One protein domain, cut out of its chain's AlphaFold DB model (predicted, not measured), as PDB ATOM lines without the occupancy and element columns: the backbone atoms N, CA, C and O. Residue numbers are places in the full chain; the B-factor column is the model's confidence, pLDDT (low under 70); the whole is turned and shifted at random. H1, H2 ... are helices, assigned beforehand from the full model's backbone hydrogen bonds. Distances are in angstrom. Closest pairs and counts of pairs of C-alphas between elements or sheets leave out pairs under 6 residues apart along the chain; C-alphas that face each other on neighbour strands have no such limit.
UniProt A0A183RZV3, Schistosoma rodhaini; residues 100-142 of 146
ATOM      1  N   ASN A 100     265.576 131.936 281.049       60.88
ATOM      2  CA  ASN A 100     265.108 132.324 279.725       60.88
ATOM      3  C   ASN A 100     263.615 132.030 279.485       60.88
ATOM      4  O   ASN A 100     262.939 132.836 278.846       60.88
ATOM      5  N   LYS A 101     263.068 130.932 280.028       59.47
ATOM      6  CA  LYS A 101     261.635 130.589 279.919       59.47
ATOM      7  C   LYS A 101     260.764 131.472 280.811       59.47
ATOM      8  O   LYS A 101     259.707 131.924 280.376       59.47
ATOM      9  N   THR A 102     261.218 131.770 282.028       59.09
ATOM     10  CA  THR A 102     260.487 132.627 282.977       59.09
ATOM     11  C   THR A 102     260.411 134.073 282.485       59.09
ATOM     12  O   THR A 102     259.348 134.687 282.526       59.09
ATOM     13  N   ILE A 103     261.505 134.605 281.926       60.31
ATOM     14  CA  ILE A 103     261.521 135.944 281.317       60.31
ATOM     15  C   ILE A 103     260.605 136.011 280.083       60.31
ATOM     16  O   ILE A 103     259.968 137.037 279.859       60.31
ATOM     17  N   GLN A 104     260.508 134.942 279.285       57.19
ATOM     18  CA  GLN A 104     259.582 134.894 278.145       57.19
ATOM     19  C   GLN A 104     258.106 134.868 278.577       57.19
ATOM     20  O   GLN A 104     257.301 135.556 277.956       57.19
ATOM     21  N   LEU A 105     257.756 134.153 279.653       57.47
ATOM     22  CA  LEU A 105     256.393 134.127 280.209       57.47
ATOM     23  C   LEU A 105     255.978 135.484 280.805       57.47
ATOM     24  O   LEU A 105     254.892 135.973 280.516       57.47
ATOM     25  N   ILE A 106     256.872 136.143 281.552       58.88
ATOM     26  CA  ILE A 106     256.632 137.481 282.130       58.88
ATOM     27  C   ILE A 106     256.480 138.555 281.040       58.88
ATOM     28  O   ILE A 106     255.757 139.526 281.226       58.88
ATOM     29  N   LYS A 107     257.136 138.386 279.885       56.78
ATOM     30  CA  LYS A 107     256.995 139.298 278.738       56.78
ATOM     31  C   LYS A 107     255.664 139.152 277.988       56.78
ATOM     32  O   LYS A 107     255.340 140.042 277.206       56.78
ATOM     33  N   LEU A 108     254.930 138.051 278.175       57.34
ATOM     34  CA  LEU A 108     253.685 137.757 277.452       57.34
ATOM     35  C   LEU A 108     252.427 138.225 278.191       57.34
ATOM     36  O   LEU A 108     251.418 138.516 277.548       57.34
ATOM     37  N   GLU A 109     252.480 138.335 279.516       65.38
ATOM     38  CA  GLU A 109     251.379 138.869 280.307       65.38
ATOM     39  C   GLU A 109     251.645 140.334 280.639       65.38
ATOM     40  O   GLU A 109     252.585 140.675 281.354       65.38
ATOM     41  N   ASP A 110     250.785 141.222 280.141       74.69
ATOM     42  CA  ASP A 110     250.688 142.557 280.712       74.69
ATOM     43  C   ASP A 110     250.167 142.413 282.149       74.69
ATOM     44  O   ASP A 110     248.965 142.302 282.392       74.69
ATOM     45  N   ILE A 111     251.091 142.373 283.113       75.12
ATOM     46  CA  ILE A 111     250.806 142.233 284.548       75.12
ATOM     47  C   ILE A 111     249.929 143.395 285.055       75.12
ATOM     48  O   ILE A 111     249.341 143.298 286.136       75.12
ATOM     49  N   ALA A 112     249.820 144.494 284.302       76.31
ATOM     50  CA  ALA A 112     248.944 145.618 284.604       76.31
ATOM     51  C   ALA A 112     247.548 145.501 283.967       76.31
ATOM     52  O   ALA A 112     246.666 146.292 284.305       76.31
ATOM     53  N   LYS A 113     247.297 144.510 283.099       83.81
ATOM     54  CA  LYS A 113     246.013 144.353 282.407       83.81
ATOM     55  C   LYS A 113     244.862 144.235 283.407       83.81
ATOM     56  O   LYS A 113     244.787 143.291 284.189       83.81
ATOM     57  N   GLY A 114     243.940 145.198 283.353       83.75
ATOM     58  CA  GLY A 114     242.762 145.258 284.224       83.75
ATOM     59  C   GLY A 114     242.997 145.885 285.604       83.75
ATOM     60  O   GLY A 114     242.045 145.979 286.372       83.75
ATOM     61  N   LYS A 115     244.216 146.338 285.923       85.19
ATOM     62  CA  LYS A 115     244.497 147.111 287.141       85.19
ATOM     63  C   LYS A 115     244.237 148.594 286.873       85.19
ATOM     64  O   LYS A 115     244.841 149.181 285.983       85.19
ATOM     65  N   ASP A 116     243.343 149.201 287.647       85.62
ATOM     66  CA  ASP A 116     242.959 150.621 287.572       85.62
ATOM     67  C   ASP A 116     243.666 151.492 288.629       85.62
ATOM     68  O   ASP A 116     243.557 152.720 288.624       85.62
ATOM     69  N   ARG A 117     244.394 150.856 289.553       86.38
ATOM     70  CA  ARG A 117     245.131 151.491 290.652       86.38
ATOM     71  C   ARG A 117     246.619 151.232 290.492       86.38
ATOM     72  O   ARG A 117     247.030 150.135 290.116       86.38
ATOM     73  N   ALA A 118     247.423 152.244 290.797       89.06
ATOM     74  CA  ALA A 118     248.871 152.167 290.639       89.06
ATOM     75  C   ALA A 118     249.592 151.741 291.929       89.06
ATOM     76  O   ALA A 118     250.717 151.253 291.863       89.06
ATOM     77  N   VAL A 119     248.953 151.894 293.095       92.94
ATOM     78  CA  VAL A 119     249.525 151.538 294.402       92.94
ATOM     79  C   VAL A 119     248.508 150.745 295.216       92.94
ATOM     80  O   VAL A 119     247.359 151.162 295.319       92.94
ATOM     81  N   ALA A 120     248.953 149.650 295.838       92.38
ATOM     82  CA  ALA A 120     248.171 148.888 296.811       92.38
ATOM     83  C   ALA A 120     248.625 149.185 298.248       92.38
ATOM     84  O   ALA A 120     249.795 148.983 298.580       92.38
ATOM     85  N   TRP A 121     247.709 149.637 299.108       94.06
ATOM     86  CA  TRP A 121     247.955 149.954 300.513       94.06
ATOM     87  C   TRP A 121     247.385 148.873 301.440       94.06
ATOM     88  O   TRP A 121     246.263 148.936 301.936       94.06
ATOM     89  N   ILE A 122     248.190 147.843 301.695       93.00
ATOM     90  CA  ILE A 122     247.768 146.695 302.504       93.00
ATOM     91  C   ILE A 122     248.131 146.943 303.971       93.00
ATOM     92  O   ILE A 122     249.269 146.729 304.392       93.00
ATOM     93  N   VAL A 123     247.155 147.375 304.772       91.94
ATOM     94  CA  VAL A 123     247.305 147.558 306.224       91.94
ATOM     95  C   VAL A 123     246.131 146.952 306.987       91.94
ATOM     96  O   VAL A 123     244.995 146.982 306.533       91.94
ATOM     97  N   SER A 124     246.400 146.421 308.179       90.62
ATOM     98  CA  SER A 124     245.370 145.847 309.061       90.62
ATOM     99  C   SER A 124     245.158 146.633 310.359       90.62
ATOM    100  O   SER A 124     244.148 146.449 311.029       90.62
ATOM    101  N   ASN A 125     246.088 147.523 310.725       89.88
ATOM    102  CA  ASN A 125     245.943 148.412 311.880       89.88
ATOM    103  C   ASN A 125     245.665 149.848 311.406       89.88
ATOM    104  O   ASN A 125     246.572 150.552 310.963       89.88
ATOM    105  N   CYS A 126     244.418 150.295 311.527       89.88
ATOM    106  CA  CYS A 126     243.996 151.614 311.052       89.88
ATOM    107  C   CYS A 126     244.375 152.770 311.993       89.88
ATOM    108  O   CYS A 126     244.307 153.920 311.573       89.88
ATOM    109  N   ASN A 127     244.830 152.479 313.219       91.56
ATOM    110  CA  ASN A 127     245.212 153.471 314.231       91.56
ATOM    111  C   ASN A 127     246.712 153.368 314.580       91.56
ATOM    112  O   ASN A 127     247.073 153.023 315.712       91.56
ATOM    113  N   PRO A 128     247.621 153.595 313.612       90.31
ATOM    114  CA  PRO A 128     249.049 153.538 313.878       90.31
ATOM    115  C   PRO A 128     249.501 154.730 314.726       90.31
ATOM    116  O   PRO A 128     248.994 155.838 314.591       90.31
ATOM    117  N   LYS A 129     250.537 154.522 315.546       88.69
ATOM    118  CA  LYS A 129     251.285 155.638 316.149       88.69
ATOM    119  C   LYS A 129     252.249 156.298 315.155       88.69
ATOM    120  O   LYS A 129     252.700 157.412 315.389       88.69
ATOM    121  N   SER A 130     252.600 155.596 314.075       89.25
ATOM    122  CA  SER A 130     253.455 156.120 313.007       89.25
ATOM    123  C   SER A 130     252.657 156.996 312.031       89.25
ATOM    124  O   SER A 130     251.457 156.777 311.857       89.25
ATOM    125  N   PRO A 131     253.305 157.931 311.310       93.19
ATOM    126  CA  PRO A 131     252.635 158.824 310.358       93.19
ATOM    127  C   PRO A 131     252.249 158.138 309.032       93.19
ATOM    128  O   PRO A 131     252.046 158.800 308.020       93.19
ATOM    129  N   ARG A 132     252.162 156.801 309.003       93.69
ATOM    130  CA  ARG A 132     252.001 156.036 307.760       93.69
ATOM    131  C   ARG A 132     250.686 156.331 307.026       93.69
ATOM    132  O   ARG A 132     250.679 156.319 305.804       93.69
ATOM    133  N   ASN A 133     249.609 156.624 307.762       94.88
ATOM    134  CA  ASN A 133     248.325 156.993 307.159       94.88
ATOM    135  C   ASN A 133     248.432 158.377 306.510       94.88
ATOM    136  O   ASN A 133     248.102 158.511 305.344       94.88
ATOM    137  N   ALA A 134     249.012 159.357 307.211       95.69
ATOM    138  CA  ALA A 134     249.243 160.692 306.656       95.69
ATOM    139  C   ALA A 134     250.106 160.649 305.383       95.69
ATOM    140  O   ALA A 134     249.866 161.399 304.443       95.69
ATOM    141  N   TYR A 135     251.088 159.744 305.333       95.44
ATOM    142  CA  TYR A 135     251.865 159.498 304.120       95.44
ATOM    143  C   TYR A 135     251.010 158.926 302.977       95.44
ATOM    144  O   TYR A 135     251.098 159.423 301.856       95.44
ATOM    145  N   ALA A 136     250.185 157.906 303.239       95.81
ATOM    146  CA  ALA A 136     249.297 157.326 302.229       95.81
ATOM    147  C   ALA A 136     248.264 158.346 301.716       95.81
ATOM    148  O   ALA A 136     248.036 158.432 300.510       95.81
ATOM    149  N   ASP A 137     247.715 159.168 302.615       95.50
ATOM    150  CA  ASP A 137     246.780 160.245 302.291       95.50
ATOM    151  C   ASP A 137     247.446 161.303 301.401       95.50
ATOM    152  O   ASP A 137     246.887 161.691 300.376       95.50
ATOM    153  N   GLU A 138     248.662 161.746 301.735       97.56
ATOM    154  CA  GLU A 138     249.410 162.690 300.898       97.56
ATOM    155  C   GLU A 138     249.737 162.094 299.525       97.56
ATOM    156  O   GLU A 138     249.538 162.746 298.503       97.56
ATOM    157  N   LEU A 139     250.173 160.833 299.485       96.25
ATOM    158  CA  LEU A 139     250.480 160.128 298.242       96.25
ATOM    159  C   LEU A 139     249.246 160.019 297.330       96.25
ATOM    160  O   LEU A 139     249.359 160.218 296.119       96.25
ATOM    161  N   SER A 140     248.065 159.774 297.908       95.88
ATOM    162  CA  SER A 140     246.799 159.628 297.173       95.88
ATOM    163  C   SER A 140     246.372 160.875 296.388       95.88
ATOM    164  O   SER A 140     245.564 160.776 295.464       95.88
ATOM    165  N   LYS A 141     246.945 162.046 296.703       96.94
ATOM    166  CA  LYS A 141     246.717 163.296 295.960       96.94
ATOM    167  C   LYS A 141     247.389 163.301 294.585       96.94
ATOM    168  O   LYS A 141     246.958 164.050 293.713       96.94
ATOM    169  N   TYR A 142     248.438 162.497 294.398       96.38
ATOM    170  CA  TYR A 142     249.267 162.498 293.184       96.38
ATOM    171  C   TYR A 142     249.160 161.201 292.381       96.38
ATOM    172  O   TYR A 142     249.378 161.211 291.170       96.38
TER     173      TYR A 142
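This is residues 100 to 142 of the 146 residues of a protein of Schistosoma rodhaini (UniProt A0A183RZV3). This is a chain with little regular structure: an open, extended thread with the short helix H2 near one end and the short helix H1 at the other, far from each other. The long link between them winds from H1, and its residues 124 to 131 turn the thread back into H2. The printed part has 43 residues with two named helices, H1 then H2, and no named strand; only 16 residues are in named elements, and the class is all helix. It is extended, a rod with a radius of gyration of the C-alphas of 16.3 A and spans of 45 by 19 by 14 A.

Look first at H2, residues 132 to 140, then at H1, residues 100 to 106; the two are apart. In both helices every O i to N i+4 pair is within hydrogen-bond range. Residues 100 to 118, of which 100 to 106 belong to H1, stand free, and so do residues 124 to 131.

Find C-alpha 132 at (252.001, 156.036, 307.760); from there H2 runs 12.3 A to C-alpha 140. H1 begins at C-alpha 100, (265.108, 132.324, 279.725), and runs 10.2 A.

The C-alphas of Asn 100 and Lys 129 are the two farthest apart, 45.4 A. The link from H1 to H2 is long, 25 residues, and the printed part has no cut. Residues 100 to 109 have pLDDT under 70.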